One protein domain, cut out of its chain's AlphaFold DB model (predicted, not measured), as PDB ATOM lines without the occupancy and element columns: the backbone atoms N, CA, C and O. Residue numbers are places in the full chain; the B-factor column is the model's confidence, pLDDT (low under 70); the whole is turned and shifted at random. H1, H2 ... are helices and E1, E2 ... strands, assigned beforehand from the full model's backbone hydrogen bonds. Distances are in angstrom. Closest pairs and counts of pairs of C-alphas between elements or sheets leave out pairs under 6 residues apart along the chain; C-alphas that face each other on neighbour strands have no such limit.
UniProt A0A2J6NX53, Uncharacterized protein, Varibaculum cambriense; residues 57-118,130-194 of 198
ATOM      1  N   ARG A  57      86.551 153.941  94.434       90.38
ATOM      2  CA  ARG A  57      86.325 152.629  95.035       90.38
ATOM      3  C   ARG A  57      85.608 152.828  96.366       90.38
ATOM      4  O   ARG A  57      85.865 153.802  97.067       90.38
ATOM      5  N   ILE A  58      84.695 151.913  96.676       94.19
ATOM      6  CA  ILE A  58      84.116 151.838  98.014       94.19
ATOM      7  C   ILE A  58      85.184 151.198  98.894       94.19
ATOM      8  O   ILE A  58      85.633 150.095  98.592       94.19
ATOM      9  N   GLU A  59      85.607 151.915  99.924       95.00
ATOM     10  CA  GLU A  59      86.500 151.397 100.944       95.00
ATOM     11  C   GLU A  59      85.714 150.506 101.899       95.00
ATOM     12  O   GLU A  59      84.632 150.877 102.368       95.00
ATOM     13  N   THR A  60      86.279 149.336 102.163       95.31
ATOM     14  CA  THR A  60      85.704 148.316 103.038       95.31
ATOM     15  C   THR A  60      86.620 147.994 104.206       95.31
ATOM     16  O   THR A  60      86.154 147.370 105.145       95.31
ATOM     17  N   SER A  61      87.878 148.432 104.187       93.56
ATOM     18  CA  SER A  61      88.843 148.214 105.259       93.56
ATOM     19  C   SER A  61      89.192 149.537 105.933       93.56
ATOM     20  O   SER A  61      89.721 150.470 105.322       93.56
ATOM     21  N   PHE A  62      88.869 149.631 107.221       91.94
ATOM     22  CA  PHE A  62      89.051 150.830 108.030       91.94
ATOM     23  C   PHE A  62      90.063 150.557 109.141       91.94
ATOM     24  O   PHE A  62      89.795 149.769 110.040       91.94
ATOM     25  N   TRP A  63      91.205 151.244 109.083       88.25
ATOM     26  CA  TRP A  63      92.288 151.103 110.058       88.25
ATOM     27  C   TRP A  63      92.260 152.201 111.124       88.25
ATOM     28  O   TRP A  63      92.145 153.390 110.800       88.25
ATOM     29  N   PHE A  64      92.430 151.812 112.385       85.62
ATOM     30  CA  PHE A  64      92.464 152.710 113.540       85.62
ATOM     31  C   PHE A  64      93.843 152.648 114.217       85.62
ATOM     32  O   PHE A  64      94.099 151.789 115.056       85.62
ATOM     33  N   GLY A  65      94.739 153.559 113.814       74.44
ATOM     34  CA  GLY A  65      96.145 153.592 114.244       74.44
ATOM     35  C   GLY A  65      96.445 154.325 115.566       74.44
ATOM     36  O   GLY A  65      95.583 154.977 116.161       74.44
ATOM     37  N   GLU A  66      97.718 154.241 115.966       63.19
ATOM     38  CA  GLU A  66      98.334 154.558 117.273       63.19
ATOM     39  C   GLU A  66      98.561 156.049 117.576       63.19
ATOM     40  O   GLU A  66      99.606 156.443 118.089       63.19
ATOM     41  N   ASN A  67      97.615 156.934 117.272       58.50
ATOM     42  CA  ASN A  67      97.814 158.347 117.611       58.50
ATOM     43  C   ASN A  67      97.570 158.587 119.116       58.50
ATOM     44  O   ASN A  67      96.495 159.053 119.491       58.50
ATOM     45  N   GLY A  68      98.544 158.225 119.962       57.19
ATOM     46  CA  GLY A  68      98.685 158.632 121.371       57.19
ATOM     47  C   GLY A  68      97.528 158.295 122.320       57.19
ATOM     48  O   GLY A  68      97.413 158.930 123.361       57.19
ATOM     49  N   SER A  69      96.655 157.358 121.952       60.44
ATOM     50  CA  SER A  69      95.426 157.011 122.685       60.44
ATOM     51  C   SER A  69      95.498 155.584 123.218       60.44
ATOM     52  O   SER A  69      96.193 154.742 122.643       60.44
ATOM     53  N   ASP A  70      94.785 155.343 124.315       74.94
ATOM     54  CA  ASP A  70      94.733 154.054 125.003       74.94
ATOM     55  C   ASP A  70      94.189 152.945 124.077       74.94
ATOM     56  O   ASP A  70      93.328 153.184 123.224       74.94
ATOM     57  N   PHE A  71      94.699 151.720 124.230       74.75
ATOM     58  CA  PHE A  71      94.309 150.549 123.432       74.75
ATOM     59  C   PHE A  71      92.791 150.347 123.444       74.75
ATOM     60  O   PHE A  71      92.163 150.165 122.396       74.75
ATOM     61  N   GLN A  72      92.213 150.441 124.641       81.06
ATOM     62  CA  GLN A  72      90.793 150.239 124.878       81.06
ATOM     63  C   GLN A  72      89.947 151.237 124.076       81.06
ATOM     64  O   GLN A  72      88.979 150.850 123.421       81.06
ATOM     65  N   GLU A  73      90.374 152.500 124.017       82.88
ATOM     66  CA  GLU A  73      89.704 153.550 123.248       82.88
ATOM     67  C   GLU A  73      89.662 153.214 121.747       82.88
ATOM     68  O   GLU A  73      88.645 153.411 121.079       82.88
ATOM     69  N   LYS A  74      90.749 152.664 121.187       82.81
ATOM     70  CA  LYS A  74      90.805 152.286 119.764       82.81
ATOM     71  C   LYS A  74      89.922 151.098 119.438       82.81
ATOM     72  O   LYS A  74      89.260 151.116 118.398       82.81
ATOM     73  N   VAL A  75      89.902 150.091 120.304       83.19
ATOM     74  CA  VAL A  75      89.021 148.929 120.149       83.19
ATOM     75  C   VAL A  75      87.561 149.360 120.228       83.19
ATOM     76  O   VAL A  75      86.754 148.956 119.391       83.19
ATOM     77  N   GLU A  76      87.216 150.240 121.166       86.94
ATOM     78  CA  GLU A  76      85.865 150.789 121.287       86.94
ATOM     79  C   GLU A  76      85.471 151.622 120.066       86.94
ATOM     80  O   GLU A  76      84.366 151.470 119.542       86.94
ATOM     81  N   LEU A  77      86.384 152.450 119.555       87.44
ATOM     82  CA  LEU A  77      86.169 153.244 118.349       87.44
ATOM     83  C   LEU A  77      85.935 152.352 117.118       87.44
ATOM     84  O   LEU A  77      84.985 152.589 116.368       87.44
ATOM     85  N   ALA A  78      86.765 151.325 116.923       88.69
ATOM     86  CA  ALA A  78      86.619 150.362 115.834       88.69
ATOM     87  C   ALA A  78      85.314 149.563 115.962       88.69
ATOM     88  O   ALA A  78      84.551 149.451 115.000       88.69
ATOM     89  N   SER A  79      84.999 149.092 117.170       88.94
ATOM     90  CA  SER A  79      83.759 148.376 117.478       88.94
ATOM     91  C   SER A  79      82.526 149.237 117.202       88.94
ATOM     92  O   SER A  79      81.598 148.796 116.518       88.94
ATOM     93  N   LYS A  80      82.529 150.503 117.635       91.12
ATOM     94  CA  LYS A  80      81.453 151.459 117.349       91.12
ATOM     95  C   LYS A  80      81.308 151.690 115.847       91.12
ATOM     96  O   LYS A  80      80.205 151.577 115.315       91.12
ATOM     97  N   ALA A  81      82.416 151.946 115.156       90.69
ATOM     98  CA  ALA A  81      82.437 152.157 113.713       90.69
ATOM     99  C   ALA A  81      81.925 150.941 112.923       90.69
ATOM    100  O   ALA A  81      81.252 151.118 111.907       90.69
ATOM    101  N   SER A  82      82.170 149.718 113.410       90.69
ATOM    102  CA  SER A  82      81.720 148.474 112.767       90.69
ATOM    103  C   SER A  82      80.200 148.311 112.699       90.69
ATOM    104  O   SER A  82      79.683 147.524 111.906       90.69
ATOM    105  N   ARG A  83      79.468 149.077 113.516       93.06
ATOM    106  CA  ARG A  83      78.000 149.074 113.595       93.06
ATOM    107  C   ARG A  83      77.390 150.371 113.061       93.06
ATOM    108  O   ARG A  83      76.169 150.485 112.982       93.06
ATOM    109  N   ASP A  84      78.226 151.331 112.675       94.88
ATOM    110  CA  ASP A  84      77.818 152.674 112.287       94.88
ATOM    111  C   ASP A  84      77.842 152.839 110.758       94.88
ATOM    112  O   ASP A  84      78.884 152.966 110.105       94.88
ATOM    113  N   ARG A  85      76.640 152.846 110.171       96.00
ATOM    114  CA  ARG A  85      76.452 153.059 108.730       96.00
ATOM    115  C   ARG A  85      76.837 154.474 108.300       96.00
ATOM    116  O   ARG A  85      77.337 154.647 107.188       96.00
ATOM    117  N   GLU A  86      76.638 155.464 109.162       95.94
ATOM    118  CA  GLU A  86      76.979 156.854 108.864       95.94
ATOM    119  C   GLU A  86      78.490 157.061 108.899       95.94
ATOM    120  O   GLU A  86      79.036 157.716 108.009       95.94
ATOM    121  N   TYR A  87      79.199 156.406 109.823       94.94
ATOM    122  CA  TYR A  87      80.664 156.370 109.807       94.94
ATOM    123  C   TYR A  87      81.199 155.828 108.472       94.94
ATOM    124  O   TYR A  87      82.063 156.452 107.846       94.94
ATOM    125  N   PHE A  88      80.657 154.698 107.999       96.88
ATOM    126  CA  PHE A  88      81.028 154.098 106.713       96.88
ATOM    127  C   PHE A  88      80.839 155.079 105.546       96.88
ATOM    128  O   PHE A  88      81.754 155.256 104.729       96.88
ATOM    129  N   LYS A  89      79.674 155.740 105.475       96.25
ATOM    130  CA  LYS A  89      79.372 156.729 104.429       96.25
ATOM    131  C   LYS A  89      80.309 157.924 104.509       96.25
ATOM    132  O   LYS A  89      80.943 158.270 103.513       96.25
ATOM    133  N   HIS A  90      80.439 158.519 105.692       94.88
ATOM    134  CA  HIS A  90      81.257 159.702 105.916       94.88
ATOM    135  C   HIS A  90      82.718 159.460 105.525       94.88
ATOM    136  O   HIS A  90      83.308 160.265 104.806       94.88
ATOM    137  N   LYS A  91      83.309 158.327 105.931       94.81
ATOM    138  CA  LYS A  91      84.696 157.992 105.576       94.81
ATOM    139  C   LYS A  91      84.887 157.791 104.078       94.81
ATOM    140  O   LYS A  91      85.859 158.308 103.527       94.81
ATOM    141  N   ASN A  92      83.963 157.094 103.421       96.12
ATOM    142  CA  ASN A  92      84.008 156.903 101.974       96.12
ATOM    143  C   ASN A  92      83.898 158.235 101.218       96.12
ATOM    144  O   ASN A  92      84.726 158.522 100.354       96.12
ATOM    145  N   LEU A  93      82.925 159.079 101.573       93.38
ATOM    146  CA  LEU A  93      82.729 160.393 100.955       93.38
ATOM    147  C   LEU A  93      83.927 161.321 101.187       93.38
ATOM    148  O   LEU A  93      84.385 161.985 100.257       93.38
ATOM    149  N   LYS A  94      84.488 161.321 102.403       92.31
ATOM    150  CA  LYS A  94      85.704 162.077 102.728       92.31
ATOM    151  C   LYS A  94      86.884 161.638 101.863       92.31
ATOM    152  O   LYS A  94      87.605 162.489 101.350       92.31
ATOM    153  N   ARG A  95      87.073 160.328 101.674       91.06
ATOM    154  CA  ARG A  95      88.158 159.778 100.848       91.06
ATOM    155  C   ARG A  95      87.988 160.089  99.362       91.06
ATOM    156  O   ARG A  95      88.985 160.316  98.690       91.06
ATOM    157  N   ALA A  96      86.754 160.118  98.861       89.06
ATOM    158  CA  ALA A  96      86.475 160.499  97.477       89.06
ATOM    159  C   ALA A  96      86.821 161.970  97.177       89.06
ATOM    160  O   ALA A  96      87.020 162.326  96.023       89.06
ATOM    161  N   GLY A  97      86.904 162.827  98.202       88.94
ATOM    162  CA  GLY A  97      87.403 164.197  98.067       88.94
ATOM    163  C   GLY A  97      86.422 165.193  97.441       88.94
ATOM    164  O   GLY A  97      86.750 166.373  97.375       88.94
ATOM    165  N   TYR A  98      85.214 164.772  97.050       89.25
ATOM    166  CA  TYR A  98      84.237 165.633  96.370       89.25
ATOM    167  C   TYR A  98      83.904 166.913  97.144       89.25
ATOM    168  O   TYR A  98      83.922 167.984  96.554       89.25
ATOM    169  N   TYR A  99      83.682 166.839  98.463       91.00
ATOM    170  CA  TYR A  99      83.407 168.035  99.273       91.00
ATOM    171  C   TYR A  99      84.567 169.037  99.271       91.00
ATOM    172  O   TYR A  99      84.336 170.241  99.217       91.00
ATOM    173  N   LYS A 100      85.815 168.550  99.285       89.12
ATOM    174  CA  LYS A 100      86.998 169.413  99.178       89.12
ATOM    175  C   LYS A 100      87.056 170.071  97.800       89.12
ATOM    176  O   LYS A 100      87.334 171.259  97.707       89.12
ATOM    177  N   THR A 101      86.778 169.312  96.742       90.56
ATOM    178  CA  THR A 101      86.736 169.845  95.377       90.56
ATOM    179  C   THR A 101      85.638 170.896  95.220       90.56
ATOM    180  O   THR A 101      85.919 171.957  94.678       90.56
ATOM    181  N   LEU A 102      84.431 170.659  95.744       93.00
ATOM    182  CA  LEU A 102      83.334 171.635  95.714       93.00
ATOM    183  C   LEU A 102      83.689 172.918  96.467       93.00
ATOM    184  O   LEU A 102      83.543 173.997  95.904       93.00
ATOM    185  N   ALA A 103      84.238 172.809  97.680       91.81
ATOM    186  CA  ALA A 103      84.684 173.973  98.446       91.81
ATOM    187  C   ALA A 103      85.757 174.782  97.695       91.81
ATOM    188  O   ALA A 103      85.730 176.008  97.692       91.81
ATOM    189  N   ASN A 104      86.678 174.100  97.007       91.44
ATOM    190  CA  ASN A 104      87.673 174.755  96.164       91.44
ATOM    191  C   ASN A 104      87.034 175.472  94.965       91.44
ATOM    192  O   ASN A 104      87.439 176.587  94.645       91.44
ATOM    193  N   ILE A 105      86.046 174.860  94.302       92.75
ATOM    194  CA  ILE A 105      85.318 175.483  93.183       92.75
ATOM    195  C   ILE A 105      84.569 176.726  93.664       92.75
ATOM    196  O   ILE A 105      84.640 177.768  93.021       92.75
ATOM    197  N   GLU A 106      83.914 176.663  94.821       93.94
ATOM    198  CA  GLU A 106      83.239 177.821  95.420       93.94
ATOM    199  C   GLU A 106      84.226 178.929  95.792       93.94
ATOM    200  O   GLU A 106      83.982 180.101  95.497       93.94
ATOM    201  N   ALA A 107      85.387 178.567  96.344       90.88
ATOM    202  CA  ALA A 107      86.477 179.510  96.569       90.88
ATOM    203  C   ALA A 107      86.926 180.169  95.251       90.88
ATOM    204  O   ALA A 107      87.124 181.384  95.204       90.88
ATOM    205  N   ALA A 108      87.000 179.418  94.152       92.69
ATOM    206  CA  ALA A 108      87.359 179.972  92.852       92.69
ATOM    207  C   ALA A 108      86.285 180.902  92.272       92.69
ATOM    208  O   ALA A 108      86.599 182.011  91.847       92.69
ATOM    209  N   LEU A 109      85.009 180.523  92.363       92.88
ATOM    210  CA  LEU A 109      83.883 181.376  91.961       92.88
ATOM    211  C   LEU A 109      83.791 182.668  92.795       92.88
ATOM    212  O   LEU A 109      83.316 183.688  92.297       92.88
ATOM    213  N   SER A 110      84.277 182.644  94.043       93.50
ATOM    214  CA  SER A 110      84.403 183.824  94.915       93.50
ATOM    215  C   SER A 110      85.681 184.655  94.694       93.50
ATOM    216  O   SER A 110      85.844 185.703  95.317       93.50
ATOM    217  N   GLY A 111      86.608 184.205  93.837       91.56
ATOM    218  CA  GLY A 111      87.879 184.889  93.559       91.56
ATOM    219  C   GLY A 111      88.965 184.722  94.635       91.56
ATOM    220  O   GLY A 111      89.933 185.490  94.672       91.56
ATOM    221  N   THR A 112      88.815 183.736  95.525       91.25
ATOM    222  CA  THR A 112      89.780 183.404  96.595       91.25
ATOM    223  C   THR A 112      90.675 182.206  96.257       91.25
ATOM    224  O   THR A 112      91.694 181.985  96.914       91.25
ATOM    225  N   ALA A 113      90.353 181.480  95.188       92.44
ATOM    226  CA  ALA A 113      91.168 180.419  94.608       92.44
ATOM    227  C   ALA A 113      91.117 180.474  93.074       92.44
ATOM    228  O   ALA A 113      90.335 181.226  92.501       92.44
ATOM    229  N   TYR A 114      91.964 179.689  92.417       91.19
ATOM    230  CA  TYR A 114      92.086 179.647  90.961       91.19
ATOM    231  C   TYR A 114      92.324 178.208  90.511       91.19
ATOM    232  O   TYR A 114      93.095 177.475  91.141       91.19
ATOM    233  N   PHE A 115      91.681 177.805  89.416       92.12
ATOM    234  CA  PHE A 115      91.890 176.496  88.804       92.12
ATOM    235  C   PHE A 115      92.656 176.624  87.502       92.12
ATOM    236  O   PHE A 115      92.326 177.449  86.659       92.12
ATOM    237  N   PHE A 116      93.633 175.746  87.310       91.06
ATOM    238  CA  PHE A 116      94.449 175.707  86.106       91.06
ATOM    239  C   PHE A 116      94.434 174.315  85.483       91.06
ATOM    240  O   PHE A 116      94.422 173.297  86.186       91.06
ATOM    241  N   LEU A 117      94.463 174.295  84.153       90.75
ATOM    242  CA  LEU A 117      94.605 173.094  83.344       90.75
ATOM    243  C   LEU A 117      96.083 172.817  83.098       90.75
ATOM    244  O   LEU A 117      96.808 173.672  82.595       90.75
ATOM    245  N   PHE A 118      96.517 171.600  83.398       85.62
ATOM    246  CA  PHE A 118      97.874 171.124  83.147       85.62
ATOM    247  C   PHE A 118      97.841 170.008  82.125       85.62
ATOM    248  O   PHE A 118      97.090 169.047  82.284       85.62
ATOM    249  N   VAL A 130      93.259 169.017  86.307       88.38
ATOM    250  CA  VAL A 130      92.727 170.245  86.891       88.38
ATOM    251  C   VAL A 130      93.319 170.397  88.290       88.38
ATOM    252  O   VAL A 130      93.120 169.525  89.138       88.38
ATOM    253  N   ARG A 131      94.033 171.496  88.555       88.75
ATOM    254  CA  ARG A 131      94.591 171.783  89.891       88.75
ATOM    255  C   ARG A 131      94.111 173.128  90.412       88.75
ATOM    256  O   ARG A 131      94.059 174.097  89.663       88.75
ATOM    257  N   CYS A 132      93.793 173.164  91.703       90.12
ATOM    258  CA  CYS A 132      93.360 174.359  92.419       90.12
ATOM    259  C   CYS A 132      94.509 174.937  93.243       90.12
ATOM    260  O   CYS A 132      95.199 174.191  93.940       90.12
ATOM    261  N   PHE A 133      94.640 176.260  93.238       89.69
ATOM    262  CA  PHE A 133      95.575 177.006  94.073       89.69
ATOM    263  C   PHE A 133      94.831 178.122  94.799       89.69
ATOM    264  O   PHE A 133      94.018 178.825  94.199       89.69
ATOM    265  N   ALA A 134      95.101 178.284  96.091       88.88
ATOM    266  CA  ALA A 134      94.599 179.430  96.837       88.88
ATOM    267  C   ALA A 134      95.315 180.713  96.375       88.88
ATOM    268  O   ALA A 134      96.466 180.666  95.930       88.88
ATOM    269  N   LYS A 135      94.632 181.859  96.453       86.81
ATOM    270  CA  LYS A 135      95.144 183.145  95.949       86.81
ATOM    271  C   LYS A 135      96.485 183.546  96.569       86.81
ATOM    272  O   LYS A 135      97.367 184.029  95.865       86.81
ATOM    273  N   ASP A 136      96.642 183.331  97.868       87.31
ATOM    274  CA  ASP A 136      97.870 183.586  98.628       87.31
ATOM    275  C   ASP A 136      99.030 182.675  98.191       87.31
ATOM    276  O   ASP A 136     100.184 183.102  98.147       87.31
ATOM    277  N   GLN A 137      98.727 181.443  97.781       85.50
ATOM    278  CA  GLN A 137      99.726 180.483  97.314       85.50
ATOM    279  C   GLN A 137     100.257 180.775  95.909       85.50
ATOM    280  O   GLN A 137     101.318 180.255  95.565       85.50
ATOM    281  N   LEU A 138      99.581 181.603  95.103       86.50
ATOM    282  CA  LEU A 138     100.025 181.942  93.743       86.50
ATOM    283  C   LEU A 138     101.368 182.684  93.713       86.50
ATOM    284  O   LEU A 138     102.115 182.574  92.742       86.50
ATOM    285  N   LEU A 139     101.692 183.423  94.777       87.12
ATOM    286  CA  LEU A 139     102.950 184.167  94.891       87.12
ATOM    287  C   LEU A 139     104.119 183.296  95.370       87.12
ATOM    288  O   LEU A 139     105.271 183.718  95.292       87.12
ATOM    289  N   HIS A 140     103.850 182.082  95.855       88.19
ATOM    290  CA  HIS A 140     104.896 181.210  96.368       88.19
ATOM    291  C   HIS A 140     105.815 180.731  95.221       88.19
ATOM    292  O   HIS A 140     105.302 180.243  94.207       88.19
ATOM    293  N   PRO A 141     107.158 180.778  95.360       91.94
ATOM    294  CA  PRO A 141     108.088 180.461  94.266       91.94
ATOM    295  C   PRO A 141     107.867 179.082  93.634       91.94
ATOM    296  O   PRO A 141     107.901 178.931  92.414       91.94
ATOM    297  N   HIS A 142     107.577 178.072  94.460       87.88
ATOM    298  CA  HIS A 142     107.250 176.732  93.969       87.88
ATOM    299  C   HIS A 142     105.958 176.719  93.138       87.88
ATOM    300  O   HIS A 142     105.902 176.072  92.095       87.88
ATOM    301  N   THR A 143     104.923 177.452  93.557       87.69
ATOM    302  CA  THR A 143     103.663 177.540  92.810       87.69
ATOM    303  C   THR A 143     103.880 178.218  91.468       87.69
ATOM    304  O   THR A 143     103.428 177.702  90.452       87.69
ATOM    305  N   GLN A 144     104.642 179.314  91.431       90.81
ATOM    306  CA  GLN A 144     104.990 179.980  90.175       90.81
ATOM    307  C   GLN A 144     105.757 179.054  89.226       90.81
ATOM    308  O   GLN A 144     105.484 179.051  88.028       90.81
ATOM    309  N   LEU A 145     106.681 178.235  89.745       90.50
ATOM    310  CA  LEU A 145     107.383 177.231  88.946       90.50
ATOM    311  C   LEU A 145     106.411 176.210  88.344       90.50
ATOM    312  O   LEU A 145     106.509 175.912  87.156       90.50
ATOM    313  N   VAL A 146     105.460 175.710  89.138       87.75
ATOM    314  CA  VAL A 146     104.424 174.787  88.657       87.75
ATOM    315  C   VAL A 146     103.561 175.461  87.590       87.75
ATOM    316  O   VAL A 146     103.380 174.890  86.518       87.75
ATOM    317  N   LEU A 147     103.090 176.688  87.824       89.69
ATOM    318  CA  LEU A 147     102.215 177.428  86.907       89.69
ATOM    319  C   LEU A 147     102.851 177.720  85.543       89.69
ATOM    320  O   LEU A 147     102.118 177.857  84.572       89.69
ATOM    321  N   LYS A 148     104.185 177.715  85.410       90.12
ATOM    322  CA  LYS A 148     104.844 177.782  84.087       90.12
ATOM    323  C   LYS A 148     104.472 176.618  83.163       90.12
ATOM    324  O   LYS A 148     104.609 176.742  81.952       90.12
ATOM    325  N   SER A 149     104.042 175.490  83.730       87.75
ATOM    326  CA  SER A 149     103.558 174.317  82.990       87.75
ATOM    327  C   SER A 149     102.032 174.260  82.859       87.75
ATOM    328  O   SER A 149     101.506 173.331  82.244       87.75
ATOM    329  N   ALA A 150     101.315 175.229  83.440       89.94
ATOM    330  CA  ALA A 150      99.882 175.356  83.229       89.94
ATOM    331  C   ALA A 150      99.627 175.796  81.786       89.94
ATOM    332  O   ALA A 150     100.299 176.685  81.268       89.94
ATOM    333  N   GLU A 151      98.640 175.186  81.141       90.12
ATOM    334  CA  GLU A 151      98.217 175.610  79.811       90.12
ATOM    335  C   GLU A 151      97.405 176.903  79.898       90.12
ATOM    336  O   GLU A 151      97.650 177.837  79.140       90.12
ATOM    337  N   ARG A 152      96.453 176.963  80.838       93.12
ATOM    338  CA  ARG A 152      95.671 178.165  81.155       93.12
ATOM    339  C   ARG A 152      94.861 177.992  82.434       93.12
ATOM    340  O   ARG A 152      94.685 176.876  82.927       93.12
ATOM    341  N   GLU A 153      94.333 179.102  82.926       93.56
ATOM    342  CA  GLU A 153      93.268 179.122  83.927       93.56
ATOM    343  C   GLU A 153      91.944 178.610  83.328       93.56
ATOM    344  O   GLU A 153      91.691 178.749  82.124       93.56
ATOM    345  N   MET A 154      91.108 177.989  84.161       93.19
ATOM    346  CA  MET A 154      89.727 177.669  83.808       93.19
ATOM    347  C   MET A 154      88.879 178.939  83.799       93.19
ATOM    348  O   MET A 154      89.007 179.793  84.671       93.19
ATOM    349  N   THR A 155      87.987 179.046  82.822       94.94
ATOM    350  CA  THR A 155      86.997 180.130  82.775       94.94
ATOM    351  C   THR A 155      85.928 179.932  83.846       94.94
ATOM    352  O   THR A 155      85.770 178.843  84.407       94.94
ATOM    353  N   ARG A 156      85.156 180.983  84.126       94.81
ATOM    354  CA  ARG A 156      84.053 180.902  85.084       94.81
ATOM    355  C   ARG A 156      82.997 179.888  84.640       94.81
ATOM    356  O   ARG A 156      82.542 179.092  85.453       94.81
ATOM    357  N   GLU A 157      82.668 179.874  83.355       94.06
ATOM    358  CA  GLU A 157      81.702 178.952  82.757       94.06
ATOM    359  C   GLU A 157      82.179 177.498  82.892       94.06
ATOM    360  O   GLU A 157      81.404 176.598  83.212       94.06
ATOM    361  N   GLU A 158      83.483 177.258  82.722       92.88
ATOM    362  CA  GLU A 158      84.080 175.939  82.950       92.88
ATOM    363  C   GLU A 158      84.061 175.530  84.424       92.88
ATOM    364  O   GLU A 158      83.883 174.351  84.719       92.88
ATOM    365  N   LEU A 159      84.238 176.470  85.356       93.94
ATOM    366  CA  LEU A 159      84.122 176.198  86.790       93.94
ATOM    367  C   LEU A 159      82.695 175.819  87.186       93.94
ATOM    368  O   LEU A 159      82.512 174.901  87.984       93.94
ATOM    369  N   GLU A 160      81.693 176.492  86.623       95.31
ATOM    370  CA  GLU A 160      80.279 176.180  86.847       95.31
ATOM    371  C   GLU A 160      79.936 174.787  86.291       95.31
ATOM    372  O   GLU A 160      79.429 173.944  87.032       95.31
ATOM    373  N   ALA A 161      80.347 174.473  85.058       92.00
ATOM    374  CA  ALA A 161      80.190 173.130  84.487       92.00
ATOM    375  C   ALA A 161      80.948 172.051  85.288       92.00
ATOM    376  O   ALA A 161      80.465 170.930  85.472       92.00
ATOM    377  N   TYR A 162      82.134 172.381  85.811       91.56
ATOM    378  CA  TYR A 162      82.895 171.464  86.653       91.56
ATOM    379  C   TYR A 162      82.206 171.224  88.001       91.56
ATOM    380  O   TYR A 162      82.211 170.094  88.497       91.56
ATOM    381  N   LYS A 163      81.557 172.248  88.571       94.44
ATOM    382  CA  LYS A 163      80.734 172.116  89.780       94.44
ATOM    383  C   LYS A 163      79.615 171.104  89.564       94.44
ATOM    384  O   LYS A 163      79.519 170.148  90.334       94.44
ATOM    385  N   GLU A 164      78.837 171.262  88.494       93.56
ATOM    386  CA  GLU A 164      77.732 170.356  88.153       93.56
ATOM    387  C   GLU A 164      78.212 168.909  87.991       93.56
ATOM    388  O   GLU A 164      77.612 167.971  88.528       93.56
ATOM    389  N   LEU A 165      79.349 168.718  87.313       89.81
ATOM    390  CA  LEU A 165      79.961 167.406  87.138       89.81
ATOM    391  C   LEU A 165      80.338 166.760  88.486       89.81
ATOM    392  O   LEU A 165      80.092 165.567  88.694       89.81
ATOM    393  N   ILE A 166      80.918 167.524  89.416       91.38
ATOM    394  CA  ILE A 166      81.303 167.023  90.744       91.38
ATOM    395  C   ILE A 166      80.074 166.733  91.614       91.38
ATOM    396  O   ILE A 166      80.056 165.718  92.315       91.38
ATOM    397  N   GLU A 167      79.028 167.557  91.557       94.25
ATOM    398  CA  GLU A 167      77.765 167.320  92.270       94.25
ATOM    399  C   GLU A 167      77.062 166.049  91.777       94.25
ATOM    400  O   GLU A 167      76.612 165.217  92.578       94.25
ATOM    401  N   ALA A 168      77.030 165.839  90.459       90.50
ATOM    402  CA  ALA A 168      76.513 164.615  89.861       90.50
ATOM    403  C   ALA A 168      77.324 163.386  90.305       90.50
ATOM    404  O   ALA A 168      76.742 162.367  90.700       90.50
ATOM    405  N   ALA A 169      78.658 163.489  90.315       88.75
ATOM    406  CA  ALA A 169      79.543 162.414  90.756       88.75
ATOM    407  C   ALA A 169      79.367 162.080  92.247       88.75
ATOM    408  O   ALA A 169      79.272 160.903  92.614       88.75
ATOM    409  N   LEU A 170      79.233 163.100  93.100       93.62
ATOM    410  CA  LEU A 170      78.934 162.959  94.525       93.62
ATOM    411  C   LEU A 170      77.617 162.205  94.740       93.62
ATOM    412  O   LEU A 170      77.582 161.211  95.468       93.62
ATOM    413  N   LYS A 171      76.543 162.624  94.061       93.25
ATOM    414  CA  LYS A 171      75.219 161.989  94.151       93.25
ATOM    415  C   LYS A 171      75.250 160.538  93.669       93.25
ATOM    416  O   LYS A 171      74.636 159.661  94.279       93.25
ATOM    417  N   ALA A 172      75.969 160.261  92.583       91.00
ATOM    418  CA  ALA A 172      76.143 158.907  92.071       91.00
ATOM    419  C   ALA A 172      76.926 158.019  93.050       91.00
ATOM    420  O   ALA A 172      76.582 156.846  93.235       91.00
ATOM    421  N   PHE A 173      77.955 158.557  93.709       93.94
ATOM    422  CA  PHE A 173      78.717 157.803  94.696       93.94
ATOM    423  C   PHE A 173      77.917 157.542  95.974       93.94
ATOM    424  O   PHE A 173      77.890 156.397  96.424       93.94
ATOM    425  N   ASP A 174      77.176 158.524  96.497       95.62
ATOM    426  CA  ASP A 174      76.276 158.309  97.640       95.62
ATOM    427  C   ASP A 174      75.238 157.210  97.346       95.62
ATOM    428  O   ASP A 174      75.064 156.279  98.133       95.62
ATOM    429  N   ARG A 175      74.640 157.212  96.145       95.06
ATOM    430  CA  ARG A 175      73.744 156.130  95.692       95.06
ATOM    431  C   ARG A 175      74.425 154.761  95.694       95.06
ATOM    432  O   ARG A 175      73.811 153.775  96.111       95.06
ATOM    433  N   ARG A 176      75.685 154.676  95.254       94.75
ATOM    434  CA  ARG A 176      76.472 153.429  95.292       94.75
ATOM    435  C   ARG A 176      76.726 152.966  96.727       94.75
ATOM    436  O   ARG A 176      76.592 151.772  96.985       94.75
ATOM    437  N   LEU A 177      77.034 153.880  97.650       97.00
ATOM    438  CA  LEU A 177      77.214 153.564  99.072       97.00
ATOM    439  C   LEU A 177      75.911 153.053  99.701       97.00
ATOM    440  O   LEU A 177      75.917 152.002 100.339       97.00
ATOM    441  N   ASN A 178      74.779 153.716  99.448       97.19
ATOM    442  CA  ASN A 178      73.469 153.269  99.937       97.19
ATOM    443  C   ASN A 178      73.088 151.893  99.361       97.19
ATOM    444  O   ASN A 178      72.582 151.030 100.076       97.19
ATOM    445  N   THR A 179      73.383 151.654  98.080       97.19
ATOM    446  CA  THR A 179      73.154 150.353  97.431       97.19
ATOM    447  C   THR A 179      74.014 149.256  98.058       97.19
ATOM    448  O   THR A 179      73.519 148.161  98.324       97.19
ATOM    449  N   TYR A 180      75.289 149.547  98.334       96.94
ATOM    450  CA  TYR A 180      76.192 148.630  99.026       96.94
ATOM    451  C   TYR A 180      75.664 148.277 100.420       96.94
ATOM    452  O   TYR A 180      75.512 147.098 100.733       96.94
ATOM    453  N   LEU A 181      75.298 149.284 101.220       96.75
ATOM    454  CA  LEU A 181      74.748 149.097 102.565       96.75
ATOM    455  C   LEU A 181      73.433 148.311 102.556       96.75
ATOM    456  O   LEU A 181      73.222 147.471 103.426       96.75
ATOM    457  N   LYS A 182      72.560 148.533 101.566       96.62
ATOM    458  CA  LYS A 182      71.320 147.756 101.409       96.62
ATOM    459  C   LYS A 182      71.603 146.280 101.117       96.62
ATOM    460  O   LYS A 182      70.872 145.422 101.597       96.62
ATOM    461  N   ARG A 183      72.634 145.987 100.318       96.44
ATOM    462  CA  ARG A 183      72.956 144.623  99.872       96.44
ATOM    463  C   ARG A 183      73.780 143.830 100.883       96.44
ATOM    464  O   ARG A 183      73.533 142.643 101.058       96.44
ATOM    465  N   TYR A 184      74.772 144.460 101.497       95.94
ATOM    466  CA  TYR A 184      75.772 143.781 102.326       95.94
ATOM    467  C   TYR A 184      75.764 144.243 103.787       95.94
ATOM    468  O   TYR A 184      76.408 143.618 104.633       95.94
ATOM    469  N   GLY A 185      75.067 145.336 104.107       94.88
ATOM    470  CA  GLY A 185      75.239 146.013 105.388       94.88
ATOM    471  C   GLY A 185      76.709 146.367 105.611       94.88
ATOM    472  O   GLY A 185      77.385 146.838 104.698       94.88
ATOM    473  N   LEU A 186      77.199 146.088 106.818       94.88
ATOM    474  CA  LEU A 186      78.609 146.245 107.195       94.88
ATOM    475  C   LEU A 186      79.349 144.899 107.280       94.88
ATOM    476  O   LEU A 186      80.524 144.861 107.614       94.88
ATOM    477  N   SER A 187      78.690 143.790 106.921       93.19
ATOM    478  CA  SER A 187      79.228 142.423 107.072       93.19
ATOM    479  C   SER A 187      80.448 142.108 106.198       93.19
ATOM    480  O   SER A 187      81.130 141.111 106.413       93.19
ATOM    481  N   LYS A 188      80.693 142.928 105.172       93.75
ATOM    482  CA  LYS A 188      81.826 142.809 104.242       93.75
ATOM    483  C   LYS A 188      82.912 143.854 104.500       93.75
ATOM    484  O   LYS A 188      83.811 143.996 103.679       93.75
ATOM    485  N   CYS A 189      82.799 144.601 105.593       93.06
ATOM    486  CA  CYS A 189      83.771 145.608 105.983       93.06
ATOM    487  C   CYS A 189      84.643 145.082 107.131       93.06
ATOM    488  O   CYS A 189      84.139 144.381 108.007       93.06
ATOM    489  N   SER A 190      85.923 145.446 107.134       91.75
ATOM    490  CA  SER A 190      86.847 145.216 108.242       91.75
ATOM    491  C   SER A 190      87.120 146.530 108.977       91.75
ATOM    492  O   SER A 190      87.188 147.604 108.368       91.75
ATOM    493  N   TYR A 191      87.199 146.449 110.301       89.75
ATOM    494  CA  TYR A 191      87.393 147.585 111.199       89.75
ATOM    495  C   TYR A 191      88.480 147.191 112.184       89.75
ATOM    496  O   TYR A 191      88.198 146.695 113.272       89.75
ATOM    497  N   ASP A 192      89.718 147.375 111.749       85.75
ATOM    498  CA  ASP A 192      90.869 146.729 112.359       85.75
ATOM    499  C   ASP A 192      91.719 147.756 113.113       85.75
ATOM    500  O   ASP A 192      91.821 148.934 112.737       85.75
ATOM    501  N   THR A 193      92.329 147.306 114.204       80.88
ATOM    502  CA  THR A 193      93.285 148.086 114.993       80.88
ATOM    503  C   THR A 193      94.608 147.326 115.036       80.88
ATOM    504  O   THR A 193      94.622 146.100 114.955       80.88
ATOM    505  N   CYS A 194      95.727 148.033 115.207       69.31
ATOM    506  CA  CYS A 194      97.060 147.417 115.303       69.31
ATOM    507  C   CYS A 194      97.251 146.476 116.504       69.31
ATOM    508  O   CYS A 194      98.292 145.833 116.613       69.31
TER     509      CYS A 194
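AT A GLANCE: This is residues 57 to 118 and 130 to 194 of the 198 residues of an uncharacterized protein of Varibaculum cambriense (UniProt A0A2J6NX53). Two small heads stand at the two ends of a helical shaft, with an open gap between them, and the whole has the outline of a U. The shaft is the long helix H6 with H3 and H2 set one after the other alongside it; one head is the three-stranded sheet E3 E2 E4 with H3 over one face and H5 over the other, and the other head is the strand pair E1 E5 with H1 packed on it. The printed part has 127 residues, with six named helices and five named strands in the order E1 H1 H2 H3 E2 E3 H4 H5 E4 H6 E5. The class is mixed, helices and strands; the larger sheet, in the order E3 E2 E4, is antiparallel, and E1 and E5 are parallel. The whole is loose, with a radius of gyration of the C-alphas of 19.2 A and spans of 49 by 35 by 23 A.

HOW THE PARTS SIT: In the larger sheet E2, residues 113 to 118, is the inner strand, and E3, residues 130 to 134, and E4, residues 150 to 153, are the edge strands. E3 and E2 are antiparallel at 150 degrees, with N 116 and O 131 2.9 A apart, within hydrogen-bond range. E2 and E4 are antiparallel at 142 degrees, with N 151 and O 117 2.8 A apart, also within range. H3, residues 98 to 109, is on this sheet at a height of 9.1 A, over E3 and E2, slantwise to the strands at 47 degrees to E2 on the local plane; the closest C-alphas of H3 and E2 are those of Ala 108 and Tyr 114, 5.1 A apart. H5, residues 141 to 147, is on the opposite face and stands up from the sheet, its line rising 43 degrees out of the local plane. H4, residues 136 to 139, only grazes the sheet with residues 136 to 138. E3, H4, H5 and E4 form a split strand-helix-strand unit, two strands running the same way with E2 between them; its crossover is right-handed. H6, residues 156 to 184, touches H3 at a shallow tilt of 15 degrees, opposite ways, closest at the C-alphas of Tyr 98 and Leu 170, 6.2 A apart. With residues 170 to 181 alone H6 touches H2, residues 85 to 96, at a steep tilt of 36 degrees, only just past shallow, opposite ways; their closest C-alphas are those of Lys 89 and Leu 177, 6.6 A apart. E1, residues 61 to 64, and E5, residues 190 to 193, are parallel neighbours at 21 degrees, with N 62 and O 190 2.9 A apart, within range. The closest C-alphas of E5 and H1, residues 71 to 82, are those of Tyr 191 and Ala 78, 5.5 A apart. H1 is apart from H3 and H6. In H1, H2, H3, H5 and H6 every O i to N i+4 pair is within range; H4 is too short for such a pair, and its one O i to N i+3 pair is not within range.

IN THESE COORDINATES: E2 is 16.2 A and E3 13.7 A from first to last C-alpha. H6 is 41.8 A long, from C-alpha 156 at (84.053, 180.902, 85.084) to C-alpha 184 at (75.772, 143.781, 102.326). H1, H2 and H3 measure 16.6, 16.8 and 16.4 A. E1 begins at C-alpha 61, (88.843, 148.214, 105.259).

THE WHOLE: The C-alphas farthest apart, those of Gln 72 and Glu 151, are 52.2 A apart. Residues 119 to 129 are cut out between E2 and E3, and C-alphas 118 and 130 are 6.4 A apart across the cut. Of the links that are printed whole, E1 to H1 is short and the others are tight. Mean pLDDT of the printed part is 89.9; residues 66 to 69 and residue 194 are under 70.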